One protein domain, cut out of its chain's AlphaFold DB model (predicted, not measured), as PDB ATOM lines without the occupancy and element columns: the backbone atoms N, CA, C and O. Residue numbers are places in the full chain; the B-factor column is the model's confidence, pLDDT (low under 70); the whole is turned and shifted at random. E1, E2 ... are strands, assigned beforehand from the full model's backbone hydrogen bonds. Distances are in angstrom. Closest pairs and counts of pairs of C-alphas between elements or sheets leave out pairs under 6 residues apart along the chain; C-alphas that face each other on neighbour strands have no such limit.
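What this domain is: This is residues 31 to 154 of the 276 residues of an uncharacterized protein of Alphaproteobacteria bacterium (UniProt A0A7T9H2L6). Two strongly twisted sheets of four strands lie face to face as a sandwich, E2 E3 E4 E5 in one layer and E6 E7 E8 E10 in the other, the second only just strongly twisted. The small strand pair E1 E9 sits beside E4, near Arg 75, and the turns at the two ends of E3 make the greatest length. The printed part has 124 residues with ten named strands, E1 to E10 in order along the chain, and no named helix; the class is all strand, and both four-stranded sheets are antiparallel in the orders just given. The whole is compact, with a radius of gyration of the C-alphas of 14.1 A, and spans 44 by 32 by 23 A.

How they stand to each other: E2, residues 39 to 46, E3, residues 55 to 65, E4, residues 70 to 79, and E5, residues 85 to 88, form a meander, each strand the antiparallel neighbour of the one before. E2 bends by 58 degrees at residue 43. N 41 and O 59 are 2.9 A apart between E2 and E3, N 58 and O 77 2.8 A between E3 and E4, and N 78 and O 87 2.8 A between E4 and E5, each within hydrogen-bond range. In the other sheet E6, residues 95 to 101, E7, residues 104 to 110, and E8, residues 117 to 122, form a second meander, and E10, residues 149 to 152, is the antiparallel neighbour of E8. Within hydrogen-bond range are N 98 and O 106 at 2.9 A, N 120 and O 107 at 2.8 A, and N 121 and O 150 at 2.9 A. The strands of the two sheets stand at 18 degrees to each other. The closest C-alphas of E5 and E10 are those of Ala 87 and Phe 149, 6.4 A apart. E1, residues 33 to 35, and E9, residues 137 to 139, are antiparallel, with N 35 and O 137 2.8 A apart. The closest C-alphas of E4 and E9 are those of Arg 75 and Met 137, 7.8 A apart.

Where its parts are: E3 is 30.9 A long, from C-alpha 55 at (35.670, -7.485, 18.775). E4 measures 26.8 A, E2 and E7 20.2 A each, E6 18.3 A and E8 15.9 A. E10 measures 9.4 A, E5 7.3 A, E1 6.6 A and E9 6.5 A. E1 begins at C-alpha 33 (49.054, -2.671, -5.405), and E10 ends at C-alpha 152 (25.432, -9.928, -0.511).

The domain as a whole: The C-alphas farthest apart are those of Ala 50 and Thr 68, 45.0 A. The printed part has no cut, and the link E8 to E9, 14 residues, is long. Mean pLDDT of the printed part is 79.1; 23 residues are under 70, among them residues 111 to 116 and 139 to 145.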
ATOM      1  N   PHE A  31      47.225  -4.653 -11.588       46.50
ATOM      2  CA  PHE A  31      47.713  -3.692 -10.590       46.50
ATOM      3  C   PHE A  31      47.062  -4.004  -9.236       46.50
ATOM      4  O   PHE A  31      46.186  -3.291  -8.749       46.50
ATOM      5  N   THR A  32      47.479  -5.116  -8.633       55.75
ATOM      6  CA  THR A  32      47.229  -5.434  -7.233       55.75
ATOM      7  C   THR A  32      48.310  -4.722  -6.441       55.75
ATOM      8  O   THR A  32      49.291  -5.326  -6.003       55.75
ATOM      9  N   GLU A  33      48.172  -3.406  -6.303       64.50
ATOM     10  CA  GLU A  33      49.054  -2.671  -5.405       64.50
ATOM     11  C   GLU A  33      48.853  -3.201  -3.986       64.50
ATOM     12  O   GLU A  33      47.729  -3.347  -3.484       64.50
ATOM     13  N   THR A  34      49.977  -3.569  -3.384       71.12
ATOM     14  CA  THR A  34      50.050  -4.248  -2.102       71.12
ATOM     15  C   THR A  34      50.727  -3.305  -1.116       71.12
ATOM     16  O   THR A  34      51.840  -2.846  -1.360       71.12
ATOM     17  N   TYR A  35      50.058  -3.007  -0.005       75.00
ATOM     18  CA  TYR A  35      50.528  -2.054   0.998       75.00
ATOM     19  C   TYR A  35      50.712  -2.746   2.345       75.00
ATOM     20  O   TYR A  35      49.755  -3.241   2.950       75.00
ATOM     21  N   THR A  36      51.957  -2.767   2.814       80.00
ATOM     22  CA  THR A  36      52.377  -3.356   4.096       80.00
ATOM     23  C   THR A  36      52.251  -2.372   5.255       80.00
ATOM     24  O   THR A  36      51.915  -2.761   6.371       80.00
ATOM     25  N   GLU A  37      52.450  -1.085   4.980       83.81
ATOM     26  CA  GLU A  37      52.308  -0.007   5.955       83.81
ATOM     27  C   GLU A  37      50.997   0.742   5.726       83.81
ATOM     28  O   GLU A  37      50.708   1.199   4.618       83.81
ATOM     29  N   TYR A  38      50.195   0.861   6.775       87.44
ATOM     30  CA  TYR A  38      48.919   1.567   6.762       87.44
ATOM     31  C   TYR A  38      48.532   1.960   8.183       87.44
ATOM     32  O   TYR A  38      48.899   1.273   9.144       87.44
ATOM     33  N   ASP A  39      47.767   3.035   8.299       89.44
ATOM     34  CA  ASP A  39      47.249   3.523   9.568       89.44
ATOM     35  C   ASP A  39      45.990   2.750   9.961       89.44
ATOM     36  O   ASP A  39      45.267   2.219   9.111       89.44
ATOM     37  N   ILE A  40      45.727   2.680  11.265       91.31
ATOM     38  CA  ILE A  40      44.566   1.990  11.829       91.31
ATOM     39  C   ILE A  40      43.800   2.971  12.705       91.31
ATOM     40  O   ILE A  40      44.357   3.573  13.619       91.31
ATOM     41  N   LEU A  41      42.506   3.099  12.433       91.50
ATOM     42  CA  LEU A  41      41.569   3.873  13.233       91.50
ATOM     43  C   LEU A  41      40.484   2.950  13.779       91.50
ATOM     44  O   LEU A  41      39.744   2.338  13.007       91.50
ATOM     45  N   THR A  42      40.332   2.891  15.096       90.56
ATOM     46  CA  THR A  42      39.190   2.211  15.716       90.56
ATOM     47  C   THR A  42      37.926   3.024  15.466       90.56
ATOM     48  O   THR A  42      37.853   4.197  15.824       90.56
ATOM     49  N   ILE A  43      36.930   2.405  14.832       90.19
ATOM     50  CA  ILE A  43      35.657   3.048  14.475       90.19
ATOM     51  C   ILE A  43      34.471   2.511  15.280       90.19
ATOM     52  O   ILE A  43      33.382   3.073  15.200       90.19
ATOM     53  N   GLY A  44      34.665   1.441  16.051       88.31
ATOM     54  CA  GLY A  44      33.649   0.913  16.955       88.31
ATOM     55  C   GLY A  44      34.040  -0.422  17.573       88.31
ATOM     56  O   GLY A  44      35.178  -0.881  17.461       88.31
ATOM     57  N   SER A  45      33.063  -1.061  18.203       87.75
ATOM     58  CA  SER A  45      33.173  -2.401  18.765       87.75
ATOM     59  C   SER A  45      31.993  -3.262  18.324       87.75
ATOM     60  O   SER A  45      30.903  -2.768  18.046       87.75
ATOM     61  N   LEU A  46      32.246  -4.562  18.238       84.44
ATOM     62  CA  LEU A  46      31.278  -5.598  17.932       84.44
ATOM     63  C   LEU A  46      31.134  -6.492  19.169       84.44
ATOM     64  O   LEU A  46      32.063  -7.216  19.536       84.44
ATOM     65  N   GLU A  47      29.991  -6.410  19.844       84.00
ATOM     66  CA  GLU A  47      29.702  -7.223  21.022       84.00
ATOM     67  C   GLU A  47      29.606  -8.704  20.657       84.00
ATOM     68  O   GLU A  47      29.031  -9.101  19.641       84.00
ATOM     69  N   GLN A  48      30.171  -9.531  21.529       72.94
ATOM     70  CA  GLN A  48      30.015 -10.976  21.477       72.94
ATOM     71  C   GLN A  48      28.889 -11.419  22.419       72.94
ATOM     72  O   GLN A  48      28.320 -10.615  23.154       72.94
ATOM     73  N   ALA A  49      28.585 -12.721  22.416       69.94
ATOM     74  CA  ALA A  49      27.736 -13.332  23.437       69.94
ATOM     75  C   ALA A  49      28.145 -12.886  24.858       69.94
ATOM     76  O   ALA A  49      29.327 -12.639  25.123       69.94
ATOM     77  N   ALA A  50      27.158 -12.797  25.755       67.06
ATOM     78  CA  ALA A  50      27.314 -12.255  27.101       67.06
ATOM     79  C   ALA A  50      28.553 -12.813  27.828       67.06
ATOM     80  O   ALA A  50      28.786 -14.021  27.852       67.06
ATOM     81  N   GLY A  51      29.356 -11.914  28.405       64.06
ATOM     82  CA  GLY A  51      30.570 -12.251  29.158       64.06
ATOM     83  C   GLY A  51      31.860 -12.353  28.335       64.06
ATOM     84  O   GLY A  51      32.930 -12.527  28.919       64.06
ATOM     85  N   LYS A  52      31.815 -12.211  27.004       77.25
ATOM     86  CA  LYS A  52      33.023 -12.188  26.164       77.25
ATOM     87  C   LYS A  52      33.480 -10.764  25.841       77.25
ATOM     88  O   LYS A  52      32.670  -9.854  25.678       77.25
ATOM     89  N   LYS A  53      34.799 -10.577  25.712       81.25
ATOM     90  CA  LYS A  53      35.385  -9.299  25.277       81.25
ATOM     91  C   LYS A  53      34.933  -8.979  23.842       81.25
ATOM     92  O   LYS A  53      34.946  -9.884  23.005       81.25
ATOM     93  N   PRO A  54      34.568  -7.722  23.540       86.25
ATOM     94  CA  PRO A  54      34.086  -7.353  22.218       86.25
ATOM     95  C   PRO A  54      35.201  -7.429  21.172       86.25
ATOM     96  O   PRO A  54      36.380  -7.220  21.468       86.25
ATOM     97  N   PHE A  55      34.812  -7.693  19.930       89.44
ATOM     98  CA  PHE A  55      35.670  -7.485  18.775       89.44
ATOM     99  C   PHE A  55      35.838  -5.985  18.506       89.44
ATOM    100  O   PHE A  55      34.906  -5.209  18.705       89.44
ATOM    101  N   GLN A  56      37.011  -5.558  18.046       91.56
ATOM    102  CA  GLN A  56      37.233  -4.167  17.646       91.56
ATOM    103  C   GLN A  56      36.958  -4.015  16.154       91.56
ATOM    104  O   GLN A  56      37.497  -4.763  15.340       91.56
ATOM    105  N   LEU A  57      36.120  -3.043  15.798       91.31
ATOM    106  CA  LEU A  57      35.878  -2.666  14.414       91.31
ATOM    107  C   LEU A  57      36.864  -1.559  14.037       91.31
ATOM    108  O   LEU A  57      36.837  -0.457  14.590       91.31
ATOM    109  N   GLU A  58      37.732  -1.856  13.083       93.00
ATOM    110  CA  GLU A  58      38.837  -1.002  12.671       93.00
ATOM    111  C   GLU A  58      38.698  -0.577  11.209       93.00
ATOM    112  O   GLU A  58      38.222  -1.316  10.343       93.00
ATOM    113  N   ARG A  59      39.184   0.624  10.918       91.56
ATOM    114  CA  ARG A  59      39.420   1.141   9.577       91.56
ATOM    115  C   ARG A  59      40.921   1.178   9.345       91.56
ATOM    116  O   ARG A  59      41.612   2.003   9.935       91.56
ATOM    117  N   ALA A  60      41.402   0.303   8.473       91.06
ATOM    118  CA  ALA A  60      42.770   0.362   7.979       91.06
ATOM    119  C   ALA A  60      42.798   1.241   6.728       91.06
ATOM    120  O   ALA A  60      41.994   1.019   5.817       91.06
ATOM    121  N   TYR A  61      43.675   2.242   6.679       89.44
ATOM    122  CA  TYR A  61      43.730   3.178   5.559       89.44
ATOM    123  C   TYR A  61      45.151   3.625   5.213       89.44
ATOM    124  O   TYR A  61      46.056   3.640   6.043       89.44
ATOM    125  N   ARG A  62      45.335   4.010   3.950       86.38
ATOM    126  CA  ARG A  62      46.564   4.606   3.422       86.38
ATOM    127  C   ARG A  62      46.206   5.576   2.302       86.38
ATOM    128  O   ARG A  62      45.205   5.393   1.619       86.38
ATOM    129  N   TYR A  63      47.033   6.587   2.081       77.62
ATOM    130  CA  TYR A  63      46.962   7.407   0.873       77.62
ATOM    131  C   TYR A  63      47.870   6.825  -0.208       77.62
ATOM    132  O   TYR A  63      49.031   6.515   0.074       77.62
ATOM    133  N   ILE A  64      47.368   6.718  -1.444       74.00
ATOM    134  CA  ILE A  64      48.194   6.314  -2.599       74.00
ATOM    135  C   ILE A  64      49.363   7.294  -2.769       74.00
ATOM    136  O   ILE A  64      50.492   6.884  -3.028       74.00
ATOM    137  N   HIS A  65      49.119   8.585  -2.516       70.88
ATOM    138  CA  HIS A  65      50.160   9.609  -2.462       70.88
ATOM    139  C   HIS A  65      50.318  10.153  -1.031       70.88
ATOM    140  O   HIS A  65      49.580  11.058  -0.634       70.88
ATOM    141  N   PRO A  66      51.295   9.654  -0.243       68.81
ATOM    142  CA  PRO A  66      51.435   9.993   1.177       68.81
ATOM    143  C   PRO A  66      51.690  11.482   1.427       68.81
ATOM    144  O   PRO A  66      51.143  12.057   2.362       68.81
ATOM    145  N   LYS A  67      52.495  12.123   0.564       75.00
ATOM    146  CA  LYS A  67      52.870  13.541   0.696       75.00
ATOM    147  C   LYS A  67      51.685  14.481   0.486       75.00
ATOM    148  O   LYS A  67      51.544  15.460   1.206       75.00
ATOM    149  N   THR A  68      50.838  14.187  -0.499       67.31
ATOM    150  CA  THR A  68      49.694  15.034  -0.865       67.31
ATOM    151  C   THR A  68      48.394  14.595  -0.197       67.31
ATOM    152  O   THR A  68      47.381  15.274  -0.349       67.31
ATOM    153  N   LYS A  69      48.411  13.471   0.537       71.00
ATOM    154  CA  LYS A  69      47.233  12.835   1.145       71.00
ATOM    155  C   LYS A  69      46.083  12.656   0.142       71.00
ATOM    156  O   LYS A  69      44.916  12.843   0.476       71.00
ATOM    157  N   MET A  70      46.419  12.305  -1.101       66.19
ATOM    158  CA  MET A  70      45.443  12.063  -2.169       66.19
ATOM    159  C   MET A  70      45.083  10.582  -2.268       66.19
ATOM    160  O   MET A  70      45.911   9.713  -1.980       66.19
ATOM    161  N   LEU A  71      43.855  10.323  -2.718       67.88
ATOM    162  CA  LEU A  71      43.269   9.008  -2.964       67.88
ATOM    163  C   LEU A  71      43.397   8.104  -1.731       67.88
ATOM    164  O   LEU A  71      44.187   7.155  -1.736       67.88
ATOM    165  N   PRO A  72      42.667   8.410  -0.639       75.38
ATOM    166  CA  PRO A  72      42.617   7.502   0.492       75.38
ATOM    167  C   PRO A  72      42.030   6.175   0.019       75.38
ATOM    168  O   PRO A  72      40.935   6.132  -0.535       75.38
ATOM    169  N   ILE A  73      42.761   5.099   0.258       80.06
ATOM    170  CA  ILE A  73      42.252   3.742   0.169       80.06
ATOM    171  C   ILE A  73      42.076   3.209   1.579       80.06
ATOM    172  O   ILE A  73      42.865   3.479   2.483       80.06
ATOM    173  N   GLU A  74      41.013   2.456   1.776       86.50
ATOM    174  CA  GLU A  74      40.632   1.943   3.073       86.50
ATOM    175  C   GLU A  74      39.980   0.572   2.948       86.50
ATOM    176  O   GLU A  74      39.397   0.205   1.924       86.50
ATOM    177  N   ARG A  75      40.068  -0.181   4.035       88.81
ATOM    178  CA  ARG A  75      39.259  -1.369   4.271       88.81
ATOM    179  C   ARG A  75      38.734  -1.342   5.694       88.81
ATOM    180  O   ARG A  75      39.292  -0.676   6.568       88.81
ATOM    181  N   ILE A  76      37.674  -2.097   5.917       91.31
ATOM    182  CA  ILE A  76      37.156  -2.356   7.252       91.31
ATOM    183  C   ILE A  76      37.676  -3.713   7.688       91.31
ATOM    184  O   ILE A  76      37.661  -4.658   6.905       91.31
ATOM    185  N   GLN A  77      38.164  -3.803   8.917       92.38
ATOM    186  CA  GLN A  77      38.657  -5.045   9.492       92.38
ATOM    187  C   GLN A  77      38.159  -5.211  10.925       92.38
ATOM    188  O   GLN A  77      37.799  -4.241  11.589       92.38
ATOM    189  N   ILE A  78      38.101  -6.455  11.384       91.00
ATOM    190  CA  ILE A  78      37.629  -6.826  12.713       91.00
ATOM    191  C   ILE A  78      38.790  -7.490  13.445       91.00
ATOM    192  O   ILE A  78      39.311  -8.508  12.984       91.00
ATOM    193  N   ARG A  79      39.190  -6.917  14.582       91.62
ATOM    194  CA  ARG A  79      40.247  -7.451  15.444       91.62
ATOM    195  C   ARG A  79      39.656  -8.201  16.632       91.62
ATOM    196  O   ARG A  79      38.780  -7.702  17.341       91.62
ATOM    197  N   ALA A  80      40.170  -9.401  16.866       89.44
ATOM    198  CA  ALA A  80      39.890 -10.194  18.046       89.44
ATOM    199  C   ALA A  80      40.593  -9.651  19.300       89.44
ATOM    200  O   ALA A  80      41.667  -9.061  19.191       89.44
ATOM    201  N   PRO A  81      40.067  -9.921  20.511       86.81
ATOM    202  CA  PRO A  81      40.754  -9.595  21.764       86.81
ATOM    203  C   PRO A  81      42.156 -10.208  21.890       86.81
ATOM    204  O   PRO A  81      42.975  -9.704  22.649       86.81
ATOM    205  N   SER A  82      42.431 -11.287  21.153       86.81
ATOM    206  CA  SER A  82      43.754 -11.912  21.044       86.81
ATOM    207  C   SER A  82      44.760 -11.090  20.232       86.81
ATOM    208  O   SER A  82      45.937 -11.423  20.212       86.81
ATOM    209  N   GLY A  83      44.317 -10.033  19.547       85.12
ATOM    210  CA  GLY A  83      45.154  -9.172  18.714       85.12
ATOM    211  C   GLY A  83      45.166  -9.539  17.229       85.12
ATOM    212  O   GLY A  83      45.653  -8.745  16.430       85.12
ATOM    213  N   HIS A  84      44.594 -10.675  16.825       89.56
ATOM    214  CA  HIS A  84      44.518 -11.084  15.416       89.56
ATOM    215  C   HIS A  84      43.352 -10.416  14.682       89.56
ATOM    216  O   HIS A  84      42.276 -10.230  15.251       89.56
ATOM    217  N   ILE A  85      43.537 -10.096  13.405       90.06
ATOM    218  CA  ILE A  85      42.447  -9.748  12.496       90.06
ATOM    219  C   ILE A  85      41.738 -11.031  12.075       90.06
ATOM    220  O   ILE A  85      42.363 -11.923  11.507       90.06
ATOM    221  N   ILE A  86      40.433 -11.084  12.339       89.38
ATOM    222  CA  ILE A  86      39.574 -12.238  12.037       89.38
ATOM    223  C   ILE A  86      38.741 -12.053  10.774       89.38
ATOM    224  O   ILE A  86      38.316 -13.026  10.164       89.38
ATOM    225  N   ALA A  87      38.522 -10.810  10.354       88.94
ATOM    226  CA  ALA A  87      37.849 -10.513   9.101       88.94
ATOM    227  C   ALA A  87      38.326  -9.176   8.553       88.94
ATOM    228  O   ALA A  87      38.618  -8.253   9.315       88.94
ATOM    229  N   TYR A  88      38.373  -9.047   7.235       89.25
ATOM    230  CA  TYR A  88      38.648  -7.783   6.569       89.25
ATOM    231  C   TYR A  88      37.995  -7.731   5.194       89.25
ATOM    232  O   TYR A  88      38.010  -8.701   4.443       89.25
ATOM    233  N   THR A  89      37.438  -6.576   4.847       87.56
ATOM    234  CA  THR A  89      36.879  -6.319   3.519       87.56
ATOM    235  C   THR A  89      37.999  -6.086   2.495       87.56
ATOM    236  O   THR A  89      39.153  -5.846   2.870       87.56
ATOM    237  N   PRO A  90      37.692  -6.071   1.185       82.81
ATOM    238  CA  PRO A  90      38.642  -5.637   0.166       82.81
ATOM    239  C   PRO A  90      39.084  -4.191   0.410       82.81
ATOM    240  O   PRO A  90      38.348  -3.407   1.010       82.81
ATOM    241  N   THR A  91      40.250  -3.807  -0.106       83.62
ATOM    242  CA  THR A  91      40.703  -2.410  -0.077       83.62
ATOM    243  C   THR A  91      40.046  -1.615  -1.207       83.62
ATOM    244  O   THR A  91      40.108  -2.015  -2.371       83.62
ATOM    245  N   ARG A  92      39.402  -0.488  -0.880       78.81
ATOM    246  CA  ARG A  92      38.649   0.371  -1.819       78.81
ATOM    247  C   ARG A  92      38.879   1.847  -1.514       78.81
ATOM    248  O   ARG A  92      39.377   2.177  -0.449       78.81
ATOM    249  N   MET A  93      38.459   2.739  -2.413       72.75
ATOM    250  CA  MET A  93      38.533   4.188  -2.166       72.75
ATOM    251  C   MET A  93      37.700   4.614  -0.947       72.75
ATOM    252  O   MET A  93      38.167   5.396  -0.124       72.75
ATOM    253  N   LYS A  94      36.486   4.061  -0.780       78.56
ATOM    254  CA  LYS A  94      35.657   4.309   0.406       78.56
ATOM    255  C   LYS A  94      34.780   3.134   0.833       78.56
ATOM    256  O   LYS A  94      34.262   2.376   0.011       78.56
ATOM    257  N   ALA A  95      34.581   3.066   2.144       82.62
ATOM    258  CA  ALA A  95      33.789   2.106   2.888       82.62
ATOM    259  C   ALA A  95      32.982   2.814   3.984       82.62
ATOM    260  O   ALA A  95      33.540   3.535   4.830       82.62
ATOM    261  N   VAL A  96      31.674   2.583   4.004       85.44
ATOM    262  CA  VAL A  96      30.758   3.038   5.053       85.44
ATOM    263  C   VAL A  96      30.285   1.824   5.843       85.44
ATOM    264  O   VAL A  96      29.829   0.843   5.267       85.44
ATOM    265  N   THR A  97      30.408   1.883   7.162       87.38
ATOM    266  CA  THR A  97      29.962   0.824   8.072       87.38
ATOM    267  C   THR A  97      28.607   1.178   8.660       87.38
ATOM    268  O   THR A  97      28.390   2.324   9.052       87.38
ATOM    269  N   TYR A  98      27.719   0.197   8.768       87.00
ATOM    270  CA  TYR A  98      26.433   0.336   9.441       87.00
ATOM    271  C   TYR A  98      26.175  -0.884  10.314       87.00
ATOM    272  O   TYR A  98      26.069  -2.002   9.812       87.00
ATOM    273  N   CYS A  99      26.066  -0.666  11.618       84.81
ATOM    274  CA  CYS A  99      25.869  -1.728  12.593       84.81
ATOM    275  C   CYS A  99      24.467  -1.596  13.189       84.81
ATOM    276  O   CYS A  99      24.292  -0.859  14.158       84.81
ATOM    277  N   PRO A 100      23.440  -2.252  12.610       78.75
ATOM    278  CA  PRO A 100      22.078  -2.174  13.138       78.75
ATOM    279  C   PRO A 100      21.951  -2.832  14.516       78.75
ATOM    280  O   PRO A 100      20.956  -2.616  15.204       78.75
ATOM    281  N   ARG A 101      22.923  -3.668  14.906       79.38
ATOM    282  CA  ARG A 101      23.015  -4.296  16.226       79.38
ATOM    283  C   ARG A 101      24.479  -4.346  16.680       79.38
ATOM    284  O   ARG A 101      25.354  -4.445  15.822       79.38
ATOM    285  N   PRO A 102      24.756  -4.372  17.995       76.00
ATOM    286  CA  PRO A 102      26.122  -4.449  18.511       76.00
ATOM    287  C   PRO A 102      26.900  -5.682  18.046       76.00
ATOM    288  O   PRO A 102      28.111  -5.623  17.945       76.00
ATOM    289  N   SER A 103      26.231  -6.788  17.715       74.19
ATOM    290  CA  SER A 103      26.870  -8.030  17.256       74.19
ATOM    291  C   SER A 103      26.957  -8.173  15.734       74.19
ATOM    292  O   SER A 103      27.396  -9.209  15.232       74.19
ATOM    293  N   TYR A 104      26.503  -7.170  14.974       77.44
ATOM    294  CA  TYR A 104      26.298  -7.319  13.540       77.44
ATOM    295  C   TYR A 104      26.504  -6.013  12.772       77.44
ATOM    296  O   TYR A 104      25.798  -5.029  12.995       77.44
ATOM    297  N   CYS A 105      27.426  -6.034  11.807       81.94
ATOM    298  CA  CYS A 105      27.736  -4.891  10.956       81.94
ATOM    299  C   CYS A 105      27.691  -5.256   9.473       81.94
ATOM    300  O   CYS A 105      28.175  -6.305   9.042       81.94
ATOM    301  N   TRP A 106      27.163  -4.319   8.697       87.62
ATOM    302  CA  TRP A 106      27.257  -4.263   7.250       87.62
ATOM    303  C   TRP A 106      28.341  -3.276   6.841       87.62
ATOM    304  O   TRP A 106      28.504  -2.218   7.460       87.62
ATOM    305  N   VAL A 107      29.050  -3.590   5.764       88.38
ATOM    306  CA  VAL A 107      30.006  -2.677   5.142       88.38
ATOM    307  C   VAL A 107      29.582  -2.422   3.705       88.38
ATOM    308  O   VAL A 107      29.511  -3.339   2.896       88.38
ATOM    309  N   PHE A 108      29.317  -1.161   3.387       87.06
ATOM    310  CA  PHE A 108      28.993  -0.692   2.048       87.06
ATOM    311  C   PHE A 108      30.253  -0.131   1.401       87.06
ATOM    312  O   PHE A 108      30.841   0.825   1.913       87.06
ATOM    313  N   MET A 109      30.669  -0.697   0.273       83.75
ATOM    314  CA  MET A 109      31.847  -0.227  -0.457       83.75
ATOM    315  C   MET A 109      31.544  -0.074  -1.934       83.75
ATOM    316  O   MET A 109      30.944  -0.947  -2.553       83.75
ATOM    317  N   TRP A 110      32.008   1.013  -2.538       75.44
ATOM    318  CA  TRP A 110      31.775   1.215  -3.959       75.44
ATOM    319  C   TRP A 110      32.737   0.381  -4.805       75.44
ATOM    320  O   TRP A 110      33.959   0.468  -4.651       75.44
ATOM    321  N   LYS A 111      32.189  -0.403  -5.735       68.88
ATOM    322  CA  LYS A 111      32.967  -0.995  -6.825       68.88
ATOM    323  C   LYS A 111      33.021   0.035  -7.945       68.88
ATOM    324  O   LYS A 111      31.981   0.523  -8.366       68.88
ATOM    325  N   THR A 112      34.208   0.358  -8.449       55.84
ATOM    326  CA  THR A 112      34.421   1.382  -9.496       55.84
ATOM    327  C   THR A 112      33.581   1.181 -10.765       55.84
ATOM    328  O   THR A 112      33.431   2.111 -11.543       55.84
ATOM    329  N   VAL A 113      33.020  -0.014 -10.958       51.75
ATOM    330  CA  VAL A 113      32.214  -0.430 -12.115       51.75
ATOM    331  C   VAL A 113      30.700  -0.469 -11.867       51.75
ATOM    332  O   VAL A 113      29.954  -0.667 -12.818       51.75
ATOM    333  N   TYR A 114      30.217  -0.288 -10.631       58.56
ATOM    334  CA  TYR A 114      28.790  -0.436 -10.304       58.56
ATOM    335  C   TYR A 114      28.161   0.882  -9.828       58.56
ATOM    336  O   TYR A 114      28.826   1.657  -9.143       58.56
ATOM    337  N   PRO A 115      26.883   1.151 -10.155       60.25
ATOM    338  CA  PRO A 115      26.170   2.355  -9.721       60.25
ATOM    339  C   PRO A 115      25.632   2.274  -8.284       60.25
ATOM    340  O   PRO A 115      25.083   3.255  -7.793       60.25
ATOM    341  N   LEU A 116      25.764   1.125  -7.617       69.94
ATOM    342  CA  LEU A 116      25.385   0.918  -6.221       69.94
ATOM    343  C   LEU A 116      26.583   0.370  -5.436       69.94
ATOM    344  O   LEU A 116      27.421  -0.335  -6.013       69.94
ATOM    345  N   PRO A 117      26.681   0.666  -4.127       77.00
ATOM    346  CA  PRO A 117      27.731   0.099  -3.300       77.00
ATOM    347  C   PRO A 117      27.509  -1.409  -3.140       77.00
ATOM    348  O   PRO A 117      26.392  -1.863  -2.902       77.00
ATOM    349  N   ALA A 118      28.590  -2.180  -3.233       77.88
ATOM    350  CA  ALA A 118      28.599  -3.578  -2.841       77.88
ATOM    351  C   ALA A 118      28.440  -3.690  -1.323       77.88
ATOM    352  O   ALA A 118      28.993  -2.887  -0.561       77.88
ATOM    353  N   LEU A 119      27.683  -4.694  -0.902       83.88
ATOM    354  CA  LEU A 119      27.348  -4.950   0.486       83.88
ATOM    355  C   LEU A 119      28.138  -6.151   0.990       83.88
ATOM    356  O   LEU A 119      28.043  -7.237   0.429       83.88
ATOM    357  N   PHE A 120      28.869  -5.963   2.082       84.38
ATOM    358  CA  PHE A 120      29.608  -7.022   2.753       84.38
ATOM    359  C   PHE A 120      29.025  -7.260   4.139       84.38
ATOM    360  O   PHE A 120      28.889  -6.339   4.951       84.38
ATOM    361  N   LYS A 121      28.680  -8.515   4.398       86.00
ATOM    362  CA  LYS A 121      28.172  -9.014   5.670       86.00
ATOM    363  C   LYS A 121      29.284  -9.746   6.403       86.00
ATOM    364  O   LYS A 121      29.913 -10.620   5.812       86.00
ATOM    365  N   PHE A 122      29.504  -9.429   7.675       83.44
ATOM    366  CA  PHE A 122      30.418 -10.219   8.503       83.44
ATOM    367  C   PHE A 122      29.879 -11.648   8.680       83.44
ATOM    368  O   PHE A 122      28.718 -11.830   9.062       83.44
ATOM    369  N   ASN A 123      30.718 -12.648   8.399       81.19
ATOM    370  CA  ASN A 123      30.417 -14.053   8.629       81.19
ATOM    371  C   ASN A 123      30.932 -14.474  10.020       81.19
ATOM    372  O   ASN A 123      32.144 -14.518  10.242       81.19
ATOM    373  N   PRO A 124      30.041 -14.795  10.974       75.06
ATOM    374  CA  PRO A 124      30.456 -15.187  12.314       75.06
ATOM    375  C   PRO A 124      31.030 -16.612  12.386       75.06
ATOM    376  O   PRO A 124      31.466 -16.995  13.467       75.06
ATOM    377  N   ASP A 125      31.028 -17.393  11.297       79.00
ATOM    378  CA  ASP A 125      31.622 -18.735  11.269       79.00
ATOM    379  C   ASP A 125      33.158 -18.662  11.393       79.00
ATOM    380  O   ASP A 125      33.813 -18.187  10.455       79.00
ATOM    381  N   PRO A 126      33.754 -19.176  12.493       78.75
ATOM    382  CA  PRO A 126      35.199 -19.150  12.706       78.75
ATOM    383  C   PRO A 126      36.011 -19.844  11.613       78.75
ATOM    384  O   PRO A 126      37.174 -19.508  11.425       78.75
ATOM    385  N   LYS A 127      35.417 -20.782  10.861       79.94
ATOM    386  CA  LYS A 127      36.096 -21.444   9.733       79.94
ATOM    387  C   LYS A 127      36.415 -20.494   8.581       79.94
ATOM    388  O   LYS A 127      37.278 -20.795   7.767       79.94
ATOM    389  N   SER A 128      35.697 -19.375   8.501       74.38
ATOM    390  CA  SER A 128      35.890 -18.341   7.481       74.38
ATOM    391  C   SER A 128      36.808 -17.206   7.937       74.38
ATOM    392  O   SER A 128      36.991 -16.239   7.195       74.38
ATOM    393  N   TRP A 129      37.337 -17.277   9.164       84.88
ATOM    394  CA  TRP A 129      38.124 -16.196   9.742       84.88
ATOM    395  C   TRP A 129      39.570 -16.223   9.265       84.88
ATOM    396  O   TRP A 129      40.195 -17.272   9.121       84.88
ATOM    397  N   ALA A 130      40.119 -15.027   9.093       81.19
ATOM    398  CA  ALA A 130      41.553 -14.848   8.988       81.19
ATOM    399  C   ALA A 130      42.220 -15.073  10.358       81.19
ATOM    400  O   ALA A 130      41.616 -14.890  11.417       81.19
ATOM    401  N   HIS A 131      43.502 -15.427  10.339       82.12
ATOM    402  CA  HIS A 131      44.320 -15.573  11.547       82.12
ATOM    403  C   HIS A 131      45.619 -14.772  11.432       82.12
ATOM    404  O   HIS A 131      46.702 -15.228  11.788       82.12
ATOM    405  N   GLU A 132      45.512 -13.542  10.931       81.19
ATOM    406  CA  GLU A 132      46.666 -12.689  10.644       81.19
ATOM    407  C   GLU A 132      46.738 -11.509  11.615       81.19
ATOM    408  O   GLU A 132      45.737 -10.863  11.909       81.19
ATOM    409  N   ILE A 133      47.930 -11.180  12.116       78.62
ATOM    410  CA  ILE A 133      48.112 -10.047  13.047       78.62
ATOM    411  C   ILE A 133      47.949  -8.706  12.313       78.62
ATOM    412  O   ILE A 133      47.382  -7.744  12.848       78.62
ATOM    413  N   ARG A 134      48.435  -8.647  11.067       81.50
ATOM    414  CA  ARG A 134      48.398  -7.456  10.217       81.50
ATOM    415  C   ARG A 134      48.351  -7.854   8.733       81.50
ATOM    416  O   ARG A 134      49.382  -7.802   8.065       81.50
ATOM    417  N   PRO A 135      47.171  -8.234   8.207       82.38
ATOM    418  CA  PRO A 135      47.041  -8.635   6.814       82.38
ATOM    419  C   PRO A 135      47.455  -7.505   5.885       82.38
ATOM    420  O   PRO A 135      47.184  -6.331   6.161       82.38
ATOM    421  N   VAL A 136      48.079  -7.834   4.764       83.38
ATOM    422  CA  VAL A 136      48.516  -6.823   3.797       83.38
ATOM    423  C   VAL A 136      47.294  -6.215   3.101       83.38
ATOM    424  O   VAL A 136      46.322  -6.918   2.810       83.38
ATOM    425  N   MET A 137      47.289  -4.904   2.849       82.31
ATOM    426  CA  MET A 137      46.206  -4.273   2.090       82.31
ATOM    427  C   MET A 137      46.451  -4.488   0.598       82.31
ATOM    428  O   MET A 137      47.433  -3.991   0.062       82.31
ATOM    429  N   LYS A 138      45.549  -5.199  -0.081       73.25
ATOM    430  CA  LYS A 138      45.598  -5.397  -1.536       73.25
ATOM    431  C   LYS A 138      44.461  -4.629  -2.194       73.25
ATOM    432  O   LYS A 138      43.292  -4.917  -1.929       73.25
ATOM    433  N   TYR A 139      44.786  -3.652  -3.037       69.44
ATOM    434  CA  TYR A 139      43.783  -2.974  -3.855       69.44
ATOM    435  C   TYR A 139      43.409  -3.881  -5.032       69.44
ATOM    436  O   TYR A 139      44.053  -3.871  -6.071       69.44
ATOM    437  N   SER A 140      42.383  -4.717  -4.861       60.56
ATOM    438  CA  SER A 140      41.822  -5.521  -5.955       60.56
ATOM    439  C   SER A 140      40.625  -4.795  -6.545       60.56
ATOM    440  O   SER A 140      39.799  -4.347  -5.768       60.56
ATOM    441  N   ARG A 141      40.458  -4.717  -7.874       53.88
ATOM    442  CA  ARG A 141      39.262  -4.154  -8.546       53.88
ATOM    443  C   ARG A 141      38.146  -5.183  -8.817       53.88
ATOM    444  O   ARG A 141      37.042  -4.766  -9.155       53.88
ATOM    445  N   SER A 142      38.370  -6.485  -8.604       50.34
ATOM    446  CA  SER A 142      37.431  -7.558  -8.995       50.34
ATOM    447  C   SER A 142      37.206  -8.625  -7.909       50.34
ATOM    448  O   SER A 142      38.072  -8.840  -7.064       50.34
ATOM    449  N   GLY A 143      36.012  -9.250  -7.944       54.28
ATOM    450  CA  GLY A 143      35.607 -10.579  -7.425       54.28
ATOM    451  C   GLY A 143      35.796 -10.956  -5.948       54.28
ATOM    452  O   GLY A 143      35.092 -11.828  -5.453       54.28
ATOM    453  N   TYR A 144      36.729 -10.333  -5.242       63.59
ATOM    454  CA  TYR A 144      37.110 -10.701  -3.889       63.59
ATOM    455  C   TYR A 144      36.196 -10.026  -2.869       63.59
ATOM    456  O   TYR A 144      36.032  -8.802  -2.909       63.59
ATOM    457  N   ALA A 145      35.629 -10.820  -1.957       61.94
ATOM    458  CA  ALA A 145      34.743 -10.346  -0.897       61.94
ATOM    459  C   ALA A 145      35.468  -9.953   0.402       61.94
ATOM    460  O   ALA A 145      34.850  -9.342   1.273       61.94
ATOM    461  N   GLY A 146      36.774 -10.229   0.507       72.19
ATOM    462  CA  GLY A 146      37.495 -10.172   1.780       72.19
ATOM    463  C   GLY A 146      37.578 -11.543   2.458       72.19
ATOM    464  O   GLY A 146      36.969 -12.495   1.981       72.19
ATOM    465  N   GLU A 147      38.301 -11.626   3.577       81.38
ATOM    466  CA  GLU A 147      38.246 -12.789   4.479       81.38
ATOM    467  C   GLU A 147      37.248 -12.517   5.605       81.38
ATOM    468  O   GLU A 147      37.163 -11.391   6.108       81.38
ATOM    469  N   GLY A 148      36.479 -13.527   6.011       78.31
ATOM    470  CA  GLY A 148      35.450 -13.396   7.049       78.31
ATOM    471  C   GLY A 148      34.269 -12.483   6.681       78.31
ATOM    472  O   GLY A 148      33.405 -12.227   7.519       78.31
ATOM    473  N   PHE A 149      34.199 -11.996   5.438       81.88
ATOM    474  CA  PHE A 149      33.070 -11.244   4.891       81.88
ATOM    475  C   PHE A 149      32.466 -11.968   3.690       81.88
ATOM    476  O   PHE A 149      33.173 -12.523   2.855       81.88
ATOM    477  N   GLN A 150      31.144 -11.912   3.577       83.31
ATOM    478  CA  GLN A 150      30.403 -12.404   2.423       83.31
ATOM    479  C   GLN A 150      29.786 -11.225   1.673       83.31
ATOM    480  O   GLN A 150      29.124 -10.379   2.281       83.31
ATOM    481  N   GLU A 151      29.985 -11.166   0.355       81.31
ATOM    482  CA  GLU A 151      29.264 -10.212  -0.488       81.31
ATOM    483  C   GLU A 151      27.800 -10.644  -0.630       81.31
ATOM    484  O   GLU A 151      27.508 -11.805  -0.921       81.31
ATOM    485  N   VAL A 152      26.877  -9.709  -0.413       82.19
ATOM    486  CA  VAL A 152      25.432  -9.928  -0.511       82.19
ATOM    487  C   VAL A 152      24.865  -9.007  -1.584       82.19
ATOM    488  O   VAL A 152      25.163  -7.816  -1.615       82.19
ATOM    489  N   TYR A 153      24.015  -9.549  -2.452       79.50
ATOM    490  CA  TYR A 153      23.317  -8.775  -3.475       79.50
ATOM    491  C   TYR A 153      21.884  -8.492  -3.027       79.50
ATOM    492  O   TYR A 153      21.024  -9.363  -3.101       79.50
ATOM    493  N   ASP A 154      21.638  -7.267  -2.565       82.44
ATOM    494  CA  ASP A 154      20.306  -6.775  -2.204       82.44
ATOM    495  C   ASP A 154      20.146  -5.324  -2.705       82.44
ATOM    496  O   ASP A 154      20.841  -4.426  -2.217       82.44
TER     497      ASP A 154